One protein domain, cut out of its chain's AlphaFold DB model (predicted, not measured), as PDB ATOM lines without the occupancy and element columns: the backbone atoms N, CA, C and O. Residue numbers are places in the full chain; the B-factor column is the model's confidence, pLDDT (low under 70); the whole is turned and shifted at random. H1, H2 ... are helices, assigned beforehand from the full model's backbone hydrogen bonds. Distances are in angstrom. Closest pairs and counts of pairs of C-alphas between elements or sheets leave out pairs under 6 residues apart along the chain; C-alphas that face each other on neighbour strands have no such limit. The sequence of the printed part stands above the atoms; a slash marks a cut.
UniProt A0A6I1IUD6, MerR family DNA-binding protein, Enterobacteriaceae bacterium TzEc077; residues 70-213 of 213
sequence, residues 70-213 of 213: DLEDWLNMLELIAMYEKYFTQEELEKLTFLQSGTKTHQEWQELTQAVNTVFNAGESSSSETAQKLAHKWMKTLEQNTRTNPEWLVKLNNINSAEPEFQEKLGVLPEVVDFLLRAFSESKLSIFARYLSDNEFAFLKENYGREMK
ATOM      1  N   ASP A  70      35.378-100.566  -1.081       64.31
ATOM      2  CA  ASP A  70      35.584 -99.229  -1.627       64.31
ATOM      3  C   ASP A  70      35.238 -98.167  -0.561       64.31
ATOM      4  O   ASP A  70      34.372 -98.364   0.298       64.31
ATOM      5  N   LEU A  71      35.928 -97.026  -0.590       59.84
ATOM      6  CA  LEU A  71      35.735 -95.920   0.356       59.84
ATOM      7  C   LEU A  71      34.327 -95.319   0.266       59.84
ATOM      8  O   LEU A  71      33.793 -94.841   1.269       59.84
ATOM      9  N   GLU A  72      33.733 -95.347  -0.925       62.66
ATOM     10  CA  GLU A  72      32.382 -94.853  -1.181       62.66
ATOM     11  C   GLU A  72      31.321 -95.787  -0.578       62.66
ATOM     12  O   GLU A  72      30.441 -95.337   0.161       62.66
ATOM     13  N   ASP A  73      31.478 -97.101  -0.757       62.97
ATOM     14  CA  ASP A  73      30.643 -98.116  -0.101       62.97
ATOM     15  C   ASP A  73      30.763 -98.050   1.429       62.97
ATOM     16  O   ASP A  73      29.779 -98.214   2.158       62.97
ATOM     17  N   TRP A  74      31.953 -97.732   1.941       64.19
ATOM     18  CA  TRP A  74      32.178 -97.553   3.373       64.19
ATOM     19  C   TRP A  74      31.496 -96.306   3.949       64.19
ATOM     20  O   TRP A  74      30.846 -96.398   4.994       64.19
ATOM     21  N   LEU A  75      31.597 -95.149   3.284       65.19
ATOM     22  CA  LEU A  75      30.882 -93.933   3.697       65.19
ATOM     23  C   LEU A  75      29.372 -94.180   3.738       65.19
ATOM     24  O   LEU A  75      28.702 -93.812   4.706       65.19
ATOM     25  N   ASN A  76      28.864 -94.899   2.740       66.31
ATOM     26  CA  ASN A  76      27.465 -95.285   2.676       66.31
ATOM     27  C   ASN A  76      27.046 -96.206   3.828       66.31
ATOM     28  O   ASN A  76      25.953 -96.036   4.377       66.31
ATOM     29  N   MET A  77      27.897 -97.153   4.228       66.12
ATOM     30  CA  MET A  77      27.638 -98.005   5.391       66.12
ATOM     31  C   MET A  77      27.697 -97.234   6.715       66.12
ATOM     32  O   MET A  77      26.889 -97.496   7.606       66.12
ATOM     33  N   LEU A  78      28.607 -96.267   6.858       66.94
ATOM     34  CA  LEU A  78      28.698 -95.449   8.071       66.94
ATOM     35  C   LEU A  78      27.449 -94.607   8.310       66.94
ATOM     36  O   LEU A  78      26.982 -94.512   9.446       66.94
ATOM     37  N   GLU A  79      26.921 -94.007   7.252       72.88
ATOM     38  CA  GLU A  79      25.680 -93.241   7.298       72.88
ATOM     39  C   GLU A  79      24.501 -94.135   7.712       72.88
ATOM     40  O   GLU A  79      23.741 -93.793   8.618       72.88
ATOM     41  N   LEU A  80      24.442 -95.353   7.162       70.56
ATOM     42  CA  LEU A  80      23.424 -96.345   7.505       70.56
ATOM     43  C   LEU A  80      23.498 -96.770   8.985       70.56
ATOM     44  O   LEU A  80      22.480 -96.826   9.675       70.56
ATOM     45  N   ILE A  81      24.702 -97.028   9.505       70.62
ATOM     46  CA  ILE A  81      24.910 -97.366  10.924       70.62
ATOM     47  C   ILE A  81      24.536 -96.180  11.814       70.62
ATOM     48  O   ILE A  81      23.870 -96.354  12.836       70.62
ATOM     49  N   ALA A  82      24.925 -94.963  11.426       73.44
ATOM     50  CA  ALA A  82      24.596 -93.764  12.178       73.44
ATOM     51  C   ALA A  82      23.082 -93.528  12.257       73.44
ATOM     52  O   ALA A  82      22.600 -93.102  13.309       73.44
ATOM     53  N   MET A  83      22.354 -93.840  11.185       78.62
ATOM     54  CA  MET A  83      20.897 -93.841  11.156       78.62
ATOM     55  C   MET A  83      20.324 -94.918  12.085       78.62
ATOM     56  O   MET A  83      19.447 -94.617  12.891       78.62
ATOM     57  N   TYR A  84      20.830 -96.155  12.047       76.31
ATOM     58  CA  TYR A  84      20.330 -97.221  12.919       76.31
ATOM     59  C   TYR A  84      20.495 -96.930  14.409       76.31
ATOM     60  O   TYR A  84      19.587 -97.217  15.188       76.31
ATOM     61  N   GLU A  85      21.603 -96.314  14.812       76.06
ATOM     62  CA  GLU A  85      21.861 -95.935  16.207       76.06
ATOM     63  C   GLU A  85      20.858 -94.911  16.771       76.06
ATOM     64  O   GLU A  85      20.731 -94.779  17.987       76.06
ATOM     65  N   LYS A  86      20.111 -94.195  15.915       81.25
ATOM     66  CA  LYS A  86      19.007 -93.314  16.344       81.25
ATOM     67  C   LYS A  86      17.807 -94.107  16.875       81.25
ATOM     68  O   LYS A  86      17.036 -93.584  17.678       81.25
ATOM     69  N   TYR A  87      17.646 -95.356  16.439       81.19
ATOM     70  CA  TYR A  87      16.477 -96.194  16.729       81.19
ATOM     71  C   TYR A  87      16.817 -97.446  17.549       81.19
ATOM     72  O   TYR A  87      15.969 -97.968  18.282       81.19
ATOM     73  N   PHE A  88      18.055 -97.924  17.452       82.62
ATOM     74  CA  PHE A  88      18.538 -99.127  18.111       82.62
ATOM     75  C   PHE A  88      19.753 -98.833  18.982       82.62
ATOM     76  O   PHE A  88      20.649 -98.074  18.622       82.62
ATOM     77  N   THR A  89      19.805 -99.499  20.126       83.38
ATOM     78  CA  THR A  89      21.015 -99.574  20.940       83.38
ATOM     79  C   THR A  89      22.059-100.451  20.250       83.38
ATOM     80  O   THR A  89      21.741-101.312  19.427       83.38
ATOM     81  N   GLN A  90      23.326-100.275  20.623       73.75
ATOM     82  CA  GLN A  90      24.421-101.077  20.077       73.75
ATOM     83  C   GLN A  90      24.196-102.586  20.278       73.75
ATOM     84  O   GLN A  90      24.394-103.365  19.352       73.75
ATOM     85  N   GLU A  91      23.714-102.995  21.454       79.06
ATOM     86  CA  GLU A  91      23.415-104.401  21.741       79.06
ATOM     87  C   GLU A  91      22.279-104.960  20.869       79.06
ATOM     88  O   GLU A  91      22.255-106.152  20.564       79.06
ATOM     89  N   GLU A  92      21.313-104.124  20.482       83.19
ATOM     90  CA  GLU A  92      20.258-104.512  19.543       83.19
ATOM     91  C   GLU A  92      20.817-104.651  18.122       83.19
ATOM     92  O   GLU A  92      20.521-105.637  17.448       83.19
ATOM     93  N   LEU A  93      21.683-103.734  17.680       79.88
ATOM     94  CA  LEU A  93      22.297-103.798  16.348       79.88
ATOM     95  C   LEU A  93      23.254-104.972  16.177       79.88
ATOM     96  O   LEU A  93      23.277-105.591  15.116       79.88
ATOM     97  N   GLU A  94      23.996-105.327  17.223       79.19
ATOM     98  CA  GLU A  94      24.829-106.535  17.233       79.19
ATOM     99  C   GLU A  94      23.992-107.801  17.025       79.19
ATOM    100  O   GLU A  94      24.433-108.762  16.395       79.19
ATOM    101  N   LYS A  95      22.751-107.791  17.517       81.50
ATOM    102  CA  LYS A  95      21.813-108.897  17.359       81.50
ATOM    103  C   LYS A  95      21.157-108.899  15.971       81.50
ATOM    104  O   LYS A  95      20.854-109.985  15.474       81.50
ATOM    105  N   LEU A  96      20.944-107.751  15.331       82.00
ATOM    106  CA  LEU A  96      20.329-107.623  14.002       82.00
ATOM    107  C   LEU A  96      21.326-107.947  12.871       82.00
ATOM    108  O   LEU A  96      21.662-107.102  12.045       82.00
ATOM    109  N   THR A  97      21.789-109.198  12.803       79.56
ATOM    110  CA  THR A  97      22.845-109.626  11.865       79.56
ATOM    111  C   THR A  97      22.478-109.436  10.394       79.56
ATOM    112  O   THR A  97      23.356-109.216   9.574       79.56
ATOM    113  N   PHE A  98      21.192-109.462  10.034       79.81
ATOM    114  CA  PHE A  98      20.747-109.226   8.655       79.81
ATOM    115  C   PHE A  98      20.929-107.772   8.180       79.81
ATOM    116  O   PHE A  98      20.940-107.530   6.975       79.81
ATOM    117  N   LEU A  99      21.103-106.813   9.098       75.94
ATOM    118  CA  LEU A  99      21.468-105.429   8.770       75.94
ATOM    119  C   LEU A  99      22.985-105.246   8.613       75.94
ATOM    120  O   LEU A  99      23.425-104.200   8.146       75.94
ATOM    121  N   GLN A 100      23.783-106.241   9.013       73.31
ATOM    122  CA  GLN A 100      25.240-106.198   8.945       73.31
ATOM    123  C   GLN A 100      25.726-106.823   7.637       73.31
ATOM    124  O   GLN A 100      25.534-108.022   7.400       73.31
ATOM    125  N   SER A 101      26.400-106.016   6.820       69.81
ATOM    126  CA  SER A 101      27.082-106.462   5.607       69.81
ATOM    127  C   SER A 101      28.063-107.605   5.903       69.81
ATOM    128  O   SER A 101      28.652-107.664   6.985       69.81
ATOM    129  N   GLY A 102      28.210-108.537   4.957       67.81
ATOM    130  CA  GLY A 102      29.136-109.676   5.071       67.81
ATOM    131  C   GLY A 102      28.582-110.900   5.812       67.81
ATOM    132  O   GLY A 102      29.207-111.962   5.822       67.81
ATOM    133  N   THR A 103      27.386-110.818   6.408       74.31
ATOM    134  CA  THR A 103      26.752-111.986   7.038       74.31
ATOM    135  C   THR A 103      25.921-112.799   6.043       74.31
ATOM    136  O   THR A 103      25.294-112.262   5.128       74.31
ATOM    137  N   LYS A 104      25.817-114.114   6.272       80.44
ATOM    138  CA  LYS A 104      24.912-114.979   5.497       80.44
ATOM    139  C   LYS A 104      23.453-114.505   5.578       80.44
ATOM    140  O   LYS A 104      22.747-114.502   4.577       80.44
ATOM    141  N   THR A 105      23.018-114.056   6.758       81.88
ATOM    142  CA  THR A 105      21.667-113.510   6.973       81.88
ATOM    143  C   THR A 105      21.404-112.245   6.161       81.88
ATOM    144  O   THR A 105      20.272-112.016   5.750       81.88
ATOM    145  N   HIS A 106      22.434-111.431   5.918       82.50
ATOM    146  CA  HIS A 106      22.326-110.239   5.085       82.50
ATOM    147  C   HIS A 106      22.170-110.592   3.602       82.50
ATOM    148  O   HIS A 106      21.294-110.044   2.942       82.50
ATOM    149  N   GLN A 107      22.937-111.565   3.099       82.31
ATOM    150  CA  GLN A 107      22.787-112.055   1.722       82.31
ATOM    151  C   GLN A 107      21.395-112.655   1.477       82.31
ATOM    152  O   GLN A 107      20.719-112.282   0.522       82.31
ATOM    153  N   GLU A 108      20.920-113.518   2.382       86.38
ATOM    154  CA  GLU A 108      19.571-114.100   2.299       86.38
ATOM    155  C   GLU A 108      18.472-113.023   2.318       86.38
ATOM    156  O   GLU A 108      17.451-113.159   1.637       86.38
ATOM    157  N   TRP A 109      18.676-111.947   3.085       87.25
ATOM    158  CA  TRP A 109      17.769-110.802   3.123       87.25
ATOM    159  C   TRP A 109      17.783-110.008   1.813       87.25
ATOM    160  O   TRP A 109      16.720-109.706   1.276       87.25
ATOM    161  N   GLN A 110      18.963-109.729   1.254       84.81
ATOM    162  CA  GLN A 110      19.102-109.026  -0.025       84.81
ATOM    163  C   GLN A 110      18.443-109.787  -1.182       84.81
ATOM    164  O   GLN A 110      17.673-109.198  -1.942       84.81
ATOM    165  N   GLU A 111      18.687-111.095  -1.295       88.88
ATOM    166  CA  GLU A 111      18.055-111.941  -2.317       88.88
ATOM    167  C   GLU A 111      16.526-111.927  -2.200       88.88
ATOM    168  O   GLU A 111      15.804-111.862  -3.200       88.88
ATOM    169  N   LEU A 112      16.015-111.974  -0.966       90.69
ATOM    170  CA  LEU A 112      14.583-111.935  -0.709       90.69
ATOM    171  C   LEU A 112      13.974-110.590  -1.114       90.69
ATOM    172  O   LEU A 112      12.948-110.577  -1.795       90.69
ATOM    173  N   THR A 113      14.612-109.478  -0.753       89.00
ATOM    174  CA  THR A 113      14.164-108.140  -1.151       89.00
ATOM    175  C   THR A 113      14.160-107.971  -2.669       89.00
ATOM    176  O   THR A 113      13.178-107.486  -3.230       89.00
ATOM    177  N   GLN A 114      15.199-108.438  -3.367       89.94
ATOM    178  CA  GLN A 114      15.247-108.400  -4.833       89.94
ATOM    179  C   GLN A 114      14.102-109.197  -5.474       89.94
ATOM    180  O   GLN A 114      13.458-108.719  -6.415       89.94
ATOM    181  N   ALA A 115      13.807-110.394  -4.955       91.44
ATOM    182  CA  ALA A 115      12.705-111.218  -5.448       91.44
ATOM    183  C   ALA A 115      11.341-110.534  -5.256       91.44
ATOM    184  O   ALA A 115      10.515-110.535  -6.169       91.44
ATOM    185  N   VAL A 116      11.122-109.912  -4.094       91.31
ATOM    186  CA  VAL A 116       9.901-109.145  -3.816       91.31
ATOM    187  C   VAL A 116       9.774-107.954  -4.763       91.31
ATOM    188  O   VAL A 116       8.728-107.789  -5.388       91.31
ATOM    189  N   ASN A 117      10.834-107.160  -4.919       89.81
ATOM    190  CA  ASN A 117      10.823-106.000  -5.810       89.81
ATOM    191  C   ASN A 117      10.555-106.385  -7.260       89.81
ATOM    192  O   ASN A 117       9.854-105.669  -7.963       89.81
ATOM    193  N   THR A 118      11.074-107.528  -7.709       91.81
ATOM    194  CA  THR A 118      10.817-108.031  -9.064       91.81
ATOM    195  C   THR A 118       9.326-108.286  -9.281       91.81
ATOM    196  O   THR A 118       8.764-107.830 -10.272       91.81
ATOM    197  N   VAL A 119       8.671-108.964  -8.334       92.06
ATOM    198  CA  VAL A 119       7.231-109.263  -8.396       92.06
ATOM    199  C   VAL A 119       6.384-107.994  -8.280       92.06
ATOM    200  O   VAL A 119       5.421-107.823  -9.026       92.06
ATOM    201  N   PHE A 120       6.771-107.073  -7.395       90.81
ATOM    202  CA  PHE A 120       6.100-105.785  -7.235       90.81
ATOM    203  C   PHE A 120       6.203-104.922  -8.501       90.81
ATOM    204  O   PHE A 120       5.190-104.445  -9.010       90.81
ATOM    205  N   ASN A 121       7.405-104.782  -9.068       90.19
ATOM    206  CA  ASN A 121       7.650-103.998 -10.282       90.19
ATOM    207  C   ASN A 121       7.012-104.624 -11.530       90.19
ATOM    208  O   ASN A 121       6.672-103.908 -12.469       90.19
ATOM    209  N   ALA A 122       6.812-105.945 -11.542       91.62
ATOM    210  CA  ALA A 122       6.044-106.633 -12.578       91.62
ATOM    211  C   ALA A 122       4.529-106.349 -12.500       91.62
ATOM    212  O   ALA A 122       3.791-106.732 -13.407       91.62
ATOM    213  N   GLY A 123       4.055-105.683 -11.439       89.38
ATOM    214  CA  GLY A 123       2.644-105.362 -11.242       89.38
ATOM    215  C   GLY A 123       1.782-106.584 -10.919       89.38
ATOM    216  O   GLY A 123       0.586-106.584 -11.212       89.38
ATOM    217  N   GLU A 124       2.371-107.643 -10.352       89.69
ATOM    218  CA  GLU A 124       1.595-108.803  -9.919       89.69
ATOM    219  C   GLU A 124       0.582-108.423  -8.830       89.69
ATOM    220  O   GLU A 124       0.827-107.583  -7.966       89.69
ATOM    221  N   SER A 125      -0.579-109.080  -8.846       89.38
ATOM    222  CA  SER A 125      -1.588-108.897  -7.802       89.38
ATOM    223  C   SER A 125      -1.107-109.473  -6.470       89.38
ATOM    224  O   SER A 125      -0.579-110.583  -6.429       89.38
ATOM    225  N   SER A 126      -1.396-108.787  -5.360       87.06
ATOM    226  CA  SER A 126      -1.138-109.296  -4.004       87.06
ATOM    227  C   SER A 126      -1.876-110.608  -3.711       87.06
ATOM    228  O   SER A 126      -1.481-111.360  -2.827       87.06
ATOM    229  N   SER A 127      -2.934-110.919  -4.466       85.94
ATOM    230  CA  SER A 127      -3.650-112.192  -4.361       85.94
ATOM    231  C   SER A 127      -2.996-113.334  -5.158       85.94
ATOM    232  O   SER A 127      -3.490-114.456  -5.067       85.94
ATOM    233  N   SER A 128      -1.928-113.097  -5.935       88.62
ATOM    234  CA  SER A 128      -1.250-114.153  -6.706       88.62
ATOM    235  C   SER A 128      -0.585-115.176  -5.777       88.62
ATOM    236  O   SER A 128      -0.123-114.847  -4.685       88.62
ATOM    237  N   GLU A 129      -0.509-116.440  -6.203       88.00
ATOM    238  CA  GLU A 129       0.157-117.483  -5.408       88.00
ATOM    239  C   GLU A 129       1.643-117.150  -5.178       88.00
ATOM    240  O   GLU A 129       2.180-117.394  -4.096       88.00
ATOM    241  N   THR A 130       2.297-116.547  -6.175       89.25
ATOM    242  CA  THR A 130       3.686-116.079  -6.098       89.25
ATOM    243  C   THR A 130       3.848-114.991  -5.036       89.25
ATOM    244  O   THR A 130       4.700-115.124  -4.155       89.25
ATOM    245  N   ALA A 131       2.993-113.961  -5.062       89.75
ATOM    246  CA  ALA A 131       2.998-112.870  -4.090       89.75
ATOM    247  C   ALA A 131       2.754-113.387  -2.669       89.75
ATOM    248  O   ALA A 131       3.496-113.053  -1.745       89.75
ATOM    249  N   GLN A 132       1.774-114.276  -2.491       90.06
ATOM    250  CA  GLN A 132       1.479-114.879  -1.192       90.06
ATOM    251  C   GLN A 132       2.647-115.726  -0.669       90.06
ATOM    252  O   GLN A 132       2.994-115.637   0.510       90.06
ATOM    253  N   LYS A 133       3.291-116.547  -1.511       90.56
ATOM    254  CA  LYS A 133       4.465-117.347  -1.109       90.56
ATOM    255  C   LYS A 133       5.630-116.462  -0.671       90.56
ATOM    256  O   LYS A 133       6.239-116.736   0.365       90.56
ATOM    257  N   LEU A 134       5.913-115.398  -1.423       91.81
ATOM    258  CA  LEU A 134       6.943-114.425  -1.065       91.81
ATOM    259  C   LEU A 134       6.605-113.702   0.236       91.81
ATOM    260  O   LEU A 134       7.475-113.591   1.094       91.81
ATOM    261  N   ALA A 135       5.349-113.310   0.437       90.12
ATOM    262  CA  ALA A 135       4.908-112.658   1.662       90.12
ATOM    263  C   ALA A 135       5.073-113.549   2.905       90.12
ATOM    264  O   ALA A 135       5.552-113.086   3.936       90.12
ATOM    265  N   HIS A 136       4.779-114.852   2.821       90.25
ATOM    266  CA  HIS A 136       5.073-115.765   3.935       90.25
ATOM    267  C   HIS A 136       6.570-115.921   4.187       90.25
ATOM    268  O   HIS A 136       6.990-115.952   5.344       90.25
ATOM    269  N   LYS A 137       7.372-116.044   3.120       90.94
ATOM    270  CA  LYS A 137       8.830-116.141   3.248       90.94
ATOM    271  C   LYS A 137       9.382-114.877   3.911       90.94
ATOM    272  O   LYS A 137      10.144-114.999   4.860       90.94
ATOM    273  N   TRP A 138       8.911-113.704   3.491       90.88
ATOM    274  CA  TRP A 138       9.210-112.408   4.099       90.88
ATOM    275  C   TRP A 138       8.894-112.378   5.590       90.88
ATOM    276  O   TRP A 138       9.796-112.152   6.390       90.88
ATOM    277  N   MET A 139       7.650-112.676   5.978       88.31
ATOM    278  CA  MET A 139       7.235-112.635   7.385       88.31
ATOM    279  C   MET A 139       8.036-113.611   8.248       88.31
ATOM    280  O   MET A 139       8.480-113.250   9.334       88.31
ATOM    281  N   LYS A 140       8.287-114.825   7.746       89.38
ATOM    282  CA  LYS A 140       9.085-115.831   8.454       89.38
ATOM    283  C   LYS A 140      10.541-115.393   8.625       89.38
ATOM    284  O   LYS A 140      11.091-115.527   9.713       89.38
ATOM    285  N   THR A 141      11.170-114.882   7.567       88.00
ATOM    286  CA  THR A 141      12.552-114.388   7.629       88.00
ATOM    287  C   THR A 141      12.652-113.186   8.562       88.00
ATOM    288  O   THR A 141      13.566-113.125   9.379       88.00
ATOM    289  N   LEU A 142      11.684-112.269   8.511       85.44
ATOM    290  CA  LEU A 142      11.641-111.094   9.374       85.44
ATOM    291  C   LEU A 142      11.445-111.475  10.854       85.44
ATOM    292  O   LEU A 142      12.143-110.944  11.714       85.44
ATOM    293  N   GLU A 143      10.572-112.435  11.163       86.31
ATOM    294  CA  GLU A 143      10.391-112.974  12.520       86.31
ATOM    295  C   GLU A 143      11.679-113.627  13.053       86.31
ATOM    296  O   GLU A 143      12.100-113.355  14.178       86.31
ATOM    297  N   GLN A 144      12.347-114.443  12.233       86.19
ATOM    298  CA  GLN A 144      13.612-115.090  12.597       86.19
ATOM    299  C   GLN A 144      14.720-114.065  12.856       86.19
ATOM    300  O   GLN A 144      15.399-114.116  13.884       86.19
ATOM    301  N   ASN A 145      14.861-113.095  11.955       84.12
ATOM    302  CA  ASN A 145      15.866-112.040  12.027       84.12
ATOM    303  C   ASN A 145      15.646-111.095  13.217       84.12
ATOM    304  O   ASN A 145      16.608-110.637  13.837       84.12
ATOM    305  N   THR A 146      14.386-110.848  13.581       83.19
ATOM    306  CA  THR A 146      14.028-110.050  14.760       83.19
ATOM    307  C   THR A 146      13.963-110.862  16.055       83.19
ATOM    308  O   THR A 146      13.674-110.296  17.106       83.19
ATOM    309  N   ARG A 147      14.254-112.173  16.017       82.50
ATOM    310  CA  ARG A 147      14.107-113.104  17.155       82.50
ATOM    311  C   ARG A 147      12.726-113.018  17.812       82.50
ATOM    312  O   ARG A 147      12.616-113.074  19.036       82.50
ATOM    313  N   THR A 148      11.689-112.831  16.997       80.44
ATOM    314  CA  THR A 148      10.302-112.677  17.457       80.44
ATOM    315  C   THR A 148      10.126-111.488  18.420       80.44
ATOM    316  O   THR A 148       9.212-111.480  19.240       80.44
ATOM    317  N   ASN A 149      10.992-110.466  18.347       81.75
ATOM    318  CA  ASN A 149      10.837-109.242  19.128       81.75
ATOM    319  C   ASN A 149       9.894-108.261  18.400       81.75
ATOM    320  O   ASN A 149      10.293-107.669  17.389       81.75
ATOM    321  N   PRO A 150       8.664-108.038  18.904       77.31
ATOM    322  CA  PRO A 150       7.697-107.161  18.248       77.31
ATOM    323  C   PRO A 150       8.134-105.690  18.246       77.31
ATOM    324  O   PRO A 150       7.802-104.961  17.315       77.31
ATOM    325  N   GLU A 151       8.921-105.243  19.230       82.44
ATOM    326  CA  GLU A 151       9.405-103.859  19.277       82.44
ATOM    327  C   GLU A 151      10.354-103.554  18.117       82.44
ATOM    328  O   GLU A 151      10.343-102.454  17.567       82.44
ATOM    329  N   TRP A 152      11.157-104.535  17.701       83.88
ATOM    330  CA  TRP A 152      12.070-104.366  16.573       83.88
ATOM    331  C   TRP A 152      11.321-104.265  15.249       83.88
ATOM    332  O   TRP A 152      11.714-103.466  14.406       83.88
ATOM    333  N   LEU A 153      10.210-104.988  15.088       77.94
ATOM    334  CA  LEU A 153       9.334-104.833  13.922       77.94
ATOM    335  C   LEU A 153       8.759-103.416  13.841       77.94
ATOM    336  O   LEU A 153       8.791-102.800  12.777       77.94
ATOM    337  N   VAL A 154       8.289-102.874  14.969       81.69
ATOM    338  CA  VAL A 154       7.769-101.501  15.035       81.69
ATOM    339  C   VAL A 154       8.864-100.489  14.699       81.69
ATOM    340  O   VAL A 154       8.646 -99.610  13.867       81.69
ATOM    341  N   LYS A 155      10.062-100.632  15.282       83.94
ATOM    342  CA  LYS A 155      11.211 -99.768  14.971       83.94
ATOM    343  C   LYS A 155      11.564 -99.817  13.481       83.94
ATOM    344  O   LYS A 155      11.693 -98.764  12.872       83.94
ATOM    345  N   LEU A 156      11.657-101.006  12.881       82.75
ATOM    346  CA  LEU A 156      11.969-101.168  11.453       82.75
ATOM    347  C   LEU A 156      10.910-100.523  10.549       82.75
ATOM    348  O   LEU A 156      11.268 -99.820   9.609       82.75
ATOM    349  N   ASN A 157       9.622-100.694  10.857       80.88
ATOM    350  CA  ASN A 157       8.539-100.045  10.110       80.88
ATOM    351  C   ASN A 157       8.580 -98.514  10.236       80.88
ATOM    352  O   ASN A 157       8.353 -97.805   9.252       80.88
ATOM    353  N   ASN A 158       8.902 -97.999  11.425       82.56
ATOM    354  CA  ASN A 158       9.043 -96.562  11.653       82.56
ATOM    355  C   ASN A 158      10.209 -95.983  10.849       82.56
ATOM    356  O   ASN A 158      10.034 -94.958  10.196       82.56
ATOM    357  N   ILE A 159      11.366 -96.654  10.846       82.25
ATOM    358  CA  ILE A 159      12.527 -96.230  10.051       82.25
ATOM    359  C   ILE A 159      12.171 -96.238   8.565       82.25
ATOM    360  O   ILE A 159      12.393 -95.240   7.887       82.25
ATOM    361  N   ASN A 160      11.532 -97.309   8.082       79.94
ATOM    362  CA  ASN A 160      11.122 -97.417   6.684       79.94
ATOM    363  C   ASN A 160      10.181 -96.290   6.242       79.94
ATOM    364  O   ASN A 160      10.215 -95.860   5.095       79.94
ATOM    365  N   SER A 161       9.339 -95.804   7.153       77.75
ATOM    366  CA  SER A 161       8.391 -94.725   6.867       77.75
ATOM    367  C   SER A 161       9.018 -93.330   6.983       77.75
ATOM    368  O   SER A 161       8.541 -92.400   6.336       77.75
ATOM    369  N   ALA A 162      10.047 -93.168   7.820       79.75
ATOM    370  CA  ALA A 162      10.611 -91.867   8.179       79.75
ATOM    371  C   ALA A 162      11.898 -91.503   7.423       79.75
ATOM    372  O   ALA A 162      12.160 -90.317   7.245       79.75
ATOM    373  N   GLU A 163      12.695 -92.487   7.001       80.50
ATOM    374  CA  GLU A 163      14.051 -92.265   6.485       80.50
ATOM    375  C   GLU A 163      14.161 -92.736   5.014       80.50
ATOM    376  O   GLU A 163      14.236 -93.939   4.757       80.50
ATOM    377  N   PRO A 164      14.192 -91.824   4.020       77.31
ATOM    378  CA  PRO A 164      14.331 -92.185   2.602       77.31
ATOM    379  C   PRO A 164      15.622 -92.953   2.281       77.31
ATOM    380  O   PRO A 164      15.617 -93.868   1.462       77.31
ATOM    381  N   GLU A 165      16.717 -92.644   2.979       70.06
ATOM    382  CA  GLU A 165      18.000 -93.345   2.835       70.06
ATOM    383  C   GLU A 165      17.900 -94.831   3.219       70.06
ATOM    384  O   GLU A 165      18.554 -95.681   2.614       70.06
ATOM    385  N   PHE A 166      17.039 -95.178   4.186       72.94
ATOM    386  CA  PHE A 166      16.759 -96.573   4.540       72.94
ATOM    387  C   PHE A 166      16.048 -97.303   3.398       72.94
ATOM    388  O   PHE A 166      16.373 -98.454   3.105       72.94
ATOM    389  N   GLN A 167      15.106 -96.628   2.738       76.44
ATOM    390  CA  GLN A 167      14.341 -97.187   1.622       76.44
ATOM    391  C   GLN A 167      15.253 -97.473   0.425       76.44
ATOM    392  O   GLN A 167      15.173 -98.551  -0.162       76.44
ATOM    393  N   GLU A 168      16.146 -96.535   0.101       69.25
ATOM    394  CA  GLU A 168      17.103 -96.667  -0.999       69.25
ATOM    395  C   GLU A 168      18.122 -97.782  -0.730       69.25
ATOM    396  O   GLU A 168      18.348 -98.636  -1.587       69.25
ATOM    397  N   LYS A 169      18.687 -97.836   0.484       65.88
ATOM    398  CA  LYS A 169      19.769 -98.781   0.806       65.88
ATOM    399  C   LYS A 169      19.292-100.207   1.073       65.88
ATOM    400  O   LYS A 169      19.992-101.152   0.720       65.88
ATOM    401  N   LEU A 170      18.119-100.399   1.678       67.69
ATOM    402  CA  LEU A 170      17.546-101.743   1.836       67.69
ATOM    403  C   LEU A 170      16.721-102.173   0.628       67.69
ATOM    404  O   LEU A 170      16.427-103.359   0.509       67.69
ATOM    405  N   GLY A 171      16.363-101.240  -0.257       69.94
ATOM    406  CA  GLY A 171      15.555-101.499  -1.442       69.94
ATOM    407  C   GLY A 171      14.108-101.855  -1.114       69.94
ATOM    408  O   GLY A 171      13.473-102.549  -1.896       69.94
ATOM    409  N   VAL A 172      13.576-101.447   0.039       78.38
ATOM    410  CA  VAL A 172      12.198-101.764   0.439       78.38
ATOM    411  C   VAL A 172      11.411-100.467   0.531       78.38
ATOM    412  O   VAL A 172      11.486 -99.752   1.522       78.38
ATOM    413  N   LEU A 173      10.640-100.153  -0.504       83.06
ATOM    414  CA  LEU A 173       9.759 -98.986  -0.475       83.06
ATOM    415  C   LEU A 173       8.549 -99.238   0.448       83.06
ATOM    416  O   LEU A 173       8.120-100.390   0.594       83.06
ATOM    417  N   PRO A 174       7.943 -98.198   1.048       82.44
ATOM    418  CA  PRO A 174       6.718 -98.344   1.842       82.44
ATOM    419  C   PRO A 174       5.589 -99.078   1.100       82.44
ATOM    420  O   PRO A 174       4.876 -99.892   1.689       82.44
ATOM    421  N   GLU A 175       5.462 -98.862  -0.208       86.25
ATOM    422  CA  GLU A 175       4.472 -99.511  -1.070       86.25
ATOM    423  C   GLU A 175       4.734-101.014  -1.231       86.25
ATOM    424  O   GLU A 175       3.793-101.804  -1.318       86.25
ATOM    425  N   VAL A 176       6.006-101.422  -1.225       87.69
ATOM    426  CA  VAL A 176       6.407-102.835  -1.259       87.69
ATOM    427  C   VAL A 176       6.031-103.520   0.056       87.69
ATOM    428  O   VAL A 176       5.518-104.642   0.045       87.69
ATOM    429  N   VAL A 177       6.220-102.837   1.192       85.62
ATOM    430  CA  VAL A 177       5.782-103.342   2.505       85.62
ATOM    431  C   VAL A 177       4.265-103.518   2.542       85.62
ATOM    432  O   VAL A 177       3.782-104.572   2.952       85.62
ATOM    433  N   ASP A 178       3.504-102.531   2.069       86.88
ATOM    434  CA  ASP A 178       2.040-102.614   2.001       86.88
ATOM    435  C   ASP A 178       1.572-103.743   1.064       86.88
ATOM    436  O   ASP A 178       0.690-104.528   1.420       86.88
ATOM    437  N   PHE A 179       2.216-103.913  -0.095       89.62
ATOM    438  CA  PHE A 179       1.972-105.048  -0.988       89.62
ATOM    439  C   PHE A 179       2.179-106.397  -0.286       89.62
ATOM    440  O   PHE A 179       1.313-107.274  -0.366       89.62
ATOM    441  N   LEU A 180       3.288-106.558   0.441       87.81
ATOM    442  CA  LEU A 180       3.589-107.775   1.197       87.81
ATOM    443  C   LEU A 180       2.576-108.029   2.317       87.81
ATOM    444  O   LEU A 180       2.135-109.165   2.492       87.81
ATOM    445  N   LEU A 181       2.173-106.992   3.058       85.81
ATOM    446  CA  LEU A 181       1.165-107.100   4.118       85.81
ATOM    447  C   LEU A 181      -0.196-107.528   3.561       85.81
ATOM    448  O   LEU A 181      -0.852-108.410   4.126       85.81
ATOM    449  N   ARG A 182      -0.603-106.966   2.419       86.69
ATOM    450  CA  ARG A 182      -1.826-107.377   1.717       86.69
ATOM    451  C   ARG A 182      -1.726-108.814   1.222       86.69
ATOM    452  O   ARG A 182      -2.644-109.588   1.467       86.69
ATOM    453  N   ALA A 183      -0.615-109.199   0.598       88.75
ATOM    454  CA  ALA A 183      -0.416-110.561   0.107       88.75
ATOM    455  C   ALA A 183      -0.409-111.598   1.243       88.75
ATOM    456  O   ALA A 183      -1.006-112.667   1.127       88.75
ATOM    457  N   PHE A 184       0.190-111.266   2.385       86.88
ATOM    458  CA  PHE A 184       0.140-112.110   3.577       86.88
ATOM    459  C   PHE A 184      -1.268-112.200   4.184       86.88
ATOM    460  O   PHE A 184      -1.670-113.238   4.703       86.88
ATOM    461  N   SER A 185      -2.044-111.119   4.122       82.00
ATOM    462  CA  SER A 185      -3.434-111.122   4.584       82.00
ATOM    463  C   SER A 185      -4.323-111.972   3.673       82.00
ATOM    464  O   SER A 185      -5.078-112.817   4.153       82.00
ATOM    465  N   GLU A 186      -4.179-111.809   2.356       81.25
ATOM    466  CA  GLU A 186      -4.892-112.574   1.326       81.25
ATOM    467  C   GLU A 186      -4.606-114.077   1.416       81.25
ATOM    468  O   GLU A 186      -5.500-114.894   1.186       81.25
ATOM    469  N   SER A 187      -3.404-114.475   1.837       78.31
ATOM    470  CA  SER A 187      -3.127-115.894   2.047       78.31
ATOM    471  C   SER A 187      -3.947-116.502   3.179       78.31
ATOM    472  O   SER A 187      -4.503-117.592   3.018       78.31
ATOM    473  N   LYS A 188      -4.101-115.788   4.298       76.31
ATOM    474  CA  LYS A 188      -4.953-116.220   5.412       76.31
ATOM    475  C   LYS A 188      -6.418-116.244   4.992       76.31
ATOM    476  O   LYS A 188      -7.109-117.222   5.276       76.31
ATOM    477  N   LEU A 189      -6.868-115.234   4.243       76.62
ATOM    478  CA  LEU A 189      -8.206-115.211   3.650       76.62
ATOM    479  C   LEU A 189      -8.438-116.439   2.755       76.62
ATOM    480  O   LEU A 189      -9.468-117.090   2.887       76.62
ATOM    481  N   SER A 190      -7.470-116.831   1.922       73.69
ATOM    482  CA  SER A 190      -7.587-118.019   1.062       73.69
ATOM    483  C   SER A 190      -7.711-119.337   1.841       73.69
ATOM    484  O   SER A 190      -8.352-120.278   1.368       73.69
ATOM    485  N   ILE A 191      -7.127-119.412   3.044       78.06
ATOM    486  CA  ILE A 191      -7.286-120.554   3.953       78.06
ATOM    487  C   ILE A 191      -8.690-120.531   4.551       78.06
ATOM    488  O   ILE A 191      -9.384-121.542   4.491       78.06
ATOM    489  N   PHE A 192      -9.135-119.386   5.076       75.25
ATOM    490  CA  PHE A 192     -10.465-119.248   5.671       75.25
ATOM    491  C   PHE A 192     -11.595-119.468   4.662       75.25
ATOM    492  O   PHE A 192     -12.588-120.097   5.008       75.25
ATOM    493  N   ALA A 193     -11.418-119.067   3.402       74.44
ATOM    494  CA  ALA A 193     -12.373-119.319   2.320       74.44
ATOM    495  C   ALA A 193     -12.724-120.808   2.147       74.44
ATOM    496  O   ALA A 193     -13.800-121.137   1.669       74.44
ATOM    497  N   ARG A 194     -11.834-121.729   2.549       78.19
ATOM    498  CA  ARG A 194     -12.084-123.181   2.479       78.19
ATOM    499  C   ARG A 194     -13.031-123.686   3.568       78.19
ATOM    500  O   ARG A 194     -13.505-124.814   3.473       78.19
ATOM    501  N   TYR A 195     -13.259-122.882   4.603       74.25
ATOM    502  CA  TYR A 195     -13.999-123.252   5.809       74.25
ATOM    503  C   TYR A 195     -15.176-122.314   6.109       74.25
ATOM    504  O   TYR A 195     -15.895-122.553   7.076       74.25
ATOM    505  N   LEU A 196     -15.369-121.266   5.307       75.62
ATOM    506  CA  LEU A 196     -16.416-120.263   5.479       75.62
ATOM    507  C   LEU A 196     -17.422-120.333   4.330       75.62
ATOM    508  O   LEU A 196     -17.059-120.633   3.194       75.62
ATOM    509  N   SER A 197     -18.683-120.022   4.624       76.38
ATOM    510  CA  SER A 197     -19.688-119.772   3.587       76.38
ATOM    511  C   SER A 197     -19.417-118.449   2.857       76.38
ATOM    512  O   SER A 197     -18.742-117.565   3.387       76.38
ATOM    513  N   ASP A 198     -19.987-118.273   1.661       74.12
ATOM    514  CA  ASP A 198     -19.774-117.072   0.833       74.12
ATOM    515  C   ASP A 198     -20.083-115.760   1.582       74.12
ATOM    516  O   ASP A 198     -19.363-114.769   1.441       74.12
ATOM    517  N   ASN A 199     -21.111-115.764   2.438       72.69
ATOM    518  CA  ASN A 199     -21.496-114.606   3.251       72.69
ATOM    519  C   ASN A 199     -20.502-114.327   4.390       72.69
ATOM    520  O   ASN A 199     -20.178-113.170   4.662       72.69
ATOM    521  N   GLU A 200     -19.993-115.371   5.049       74.50
ATOM    522  CA  GLU A 200     -19.004-115.236   6.126       74.50
ATOM    523  C   GLU A 200     -17.639-114.808   5.575       74.50
ATOM    524  O   GLU A 200     -16.948-113.991   6.184       74.50
ATOM    525  N   PHE A 201     -17.267-115.300   4.393       72.12
ATOM    526  CA  PHE A 201     -16.035-114.912   3.717       72.12
ATOM    527  C   PHE A 201     -16.070-113.458   3.226       72.12
ATOM    528  O   PHE A 201     -15.087-112.733   3.399       72.12
ATOM    529  N   ALA A 202     -17.200-113.000   2.673       72.25
ATOM    530  CA  ALA A 202     -17.383-111.604   2.273       72.25
ATOM    531  C   ALA A 202     -17.245-110.647   3.471       72.25
ATOM    532  O   ALA A 202     -16.511-109.661   3.393       72.25
ATOM    533  N   PHE A 203     -17.868-110.991   4.606       74.81
ATOM    534  CA  PHE A 203     -17.750-110.230   5.851       74.81
ATOM    535  C   PHE A 203     -16.316-110.218   6.402       74.81
ATOM    536  O   PHE A 203     -15.822-109.178   6.839       74.81
ATOM    537  N   LEU A 204     -15.623-111.361   6.368       71.31
ATOM    538  CA  LEU A 204     -14.233-111.462   6.808       71.31
ATOM    539  C   LEU A 204     -13.324-110.576   5.943       71.31
ATOM    540  O   LEU A 204     -12.568-109.771   6.479       71.31
ATOM    541  N   LYS A 205     -13.427-110.667   4.611       67.00
ATOM    542  CA  LYS A 205     -12.601-109.900   3.667       67.00
ATOM    543  C   LYS A 205     -12.748-108.386   3.846       67.00
ATOM    544  O   LYS A 205     -11.757-107.666   3.755       67.00
ATOM    545  N   GLU A 206     -13.958-107.907   4.127       72.88
ATOM    546  CA  GLU A 206     -14.232-106.478   4.321       72.88
ATOM    547  C   GLU A 206     -13.628-105.915   5.623       72.88
ATOM    548  O   GLU A 206     -13.279-104.734   5.689       72.88
ATOM    549  N   ASN A 207     -13.448-106.760   6.646       70.62
ATOM    550  CA  ASN A 207     -12.989-106.341   7.972       70.62
ATOM    551  C   ASN A 207     -11.520-106.698   8.274       70.62
ATOM    552  O   ASN A 207     -10.873-105.997   9.048       70.62
ATOM    553  N   TYR A 208     -10.950-107.721   7.630       62.34
ATOM    554  CA  TYR A 208      -9.610-108.238   7.942       62.34
ATOM    555  C   TYR A 208      -8.481-107.222   7.700       62.34
ATOM    556  O   TYR A 208      -7.529-107.146   8.469       62.34
ATOM    557  N   GLY A 209      -8.599-106.398   6.654       57.41
ATOM    558  CA  GLY A 209      -7.612-105.357   6.342       57.41
ATOM    559  C   GLY A 209      -7.685-104.118   7.243       57.41
ATOM    560  O   GLY A 209      -6.741-103.331   7.248       57.41
ATOM    561  N   ARG A 210      -8.781-103.919   7.998       57.00
ATOM    562  CA  ARG A 210      -8.925-102.774   8.918       57.00
ATOM    563  C   ARG A 210      -8.201-102.982  10.244       57.00
ATOM    564  O   ARG A 210      -7.766-101.996  10.818       57.00
ATOM    565  N   GLU A 211      -8.059-104.222  10.710       50.16
ATOM    566  CA  GLU A 211      -7.401-104.523  11.994       50.16
ATOM    567  C   GLU A 211      -5.884-104.762  11.883       50.16
ATOM    568  O   GLU A 211      -5.215-104.929  12.897       50.16
ATOM    569  N   MET A 212      -5.331-104.787  10.664       46.44
ATOM    570  CA  MET A 212      -3.890-104.973  10.414       46.44
ATOM    571  C   MET A 212      -3.116-103.663  10.161       46.44
ATOM    572  O   MET A 212      -1.916-103.725   9.895       46.44
ATOM    573  N   LYS A 213      -3.783-102.504  10.207       38.94
ATOM    574  CA  LYS A 213      -3.157-101.171  10.160       38.94
ATOM    575  C   LYS A 213      -3.001-100.609  11.564       38.94
ATOM    576  O   LYS A 213      -1.970 -99.943  11.791       38.94
TER     577      LYS A 213
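This is residues 70 to 213 of the 213 residues of the protein "MerR family DNA-binding protein" of Enterobacteriaceae bacterium TzEc077 (UniProt A0A6I1IUD6). An elongated, all-helix body has a helical hairpin, H3 and H4, crossed by the long helix H7, and H7 folds back into H8 at one end. At the other end H1 lies loosely beside H6, with H2 close to its last turn, while H5 and H6 make a corner between H1 and H7. The printed part has 144 residues with eight named helices, H1 to H8 in chain order, and no named strand. It is only just compact, close to loose, with a radius of gyration of the C-alphas of 17.1 A and spans of 59 by 31 by 26 A.

Start at H7, residues 174 to 192, the hub, which touches three helices. With its residues 180 to 187 it touches residues 131 to 138 of H4, residues 129 to 145; look at the closest C-alphas, Gln 132 and Ala 183, 4.9 A apart. Their lines are only just about perpendicular, at 72 degrees. H3, residues 104 to 121, touches H7 at 85 degrees, about perpendicular, closest at the C-alphas of Phe 120 and Val 176, 6.7 A. H3 and H4 form a hairpin, opposite ways at a shallow tilt of 29 degrees, closest at Val 116 and Leu 134, C-alphas 6.6 A apart. H7 and H8, residues 198 to 208, form another hairpin at 29 degrees, closest at the C-alphas of Leu 189 and Lys 205, 6.9 A. The packing of these helices is part aligned, part crossed. H5, residues 150 to 162, is near H4, and only just touches H6, residues 164 to 170, only at the corner, with 3 pairs of C-alphas within 8 A; the closest are Asn 160 and Gln 167, 6.0 A. H1, residues 71 to 84, is close to but not clearly touching H6, C-alphas of Leu 80 and Phe 166 7.3 A apart, and likewise H2, residues 90 to 95, Tyr 84 and Leu 93 7.7 A. Every O i to N i+4 pair is within hydrogen-bond range in H1 to H6 and H8; in H7 it is 14 of 15.

Find C-alpha 174 at (6.718, -98.344, 1.842); from there H7 runs 27.3 A to C-alpha 192. H3 measures 25.8 A and H4 24.1 A. H1 begins at C-alpha 71, (35.735, -95.920, 0.356), and H8 ends at C-alpha 208, (-9.610, -108.238, 7.942).

The two farthest C-alphas, Leu 71 and Ser 197, are 60.4 A apart. Residues 70 to 75, of which 71 to 75 belong to H1, stand free. The printed part has no cut and no long link. Mean pLDDT of the printed part is 79.2, with values under 70 at residues 70 to 78, 101 to 102, 168 to 171, 205 and 208 to 213.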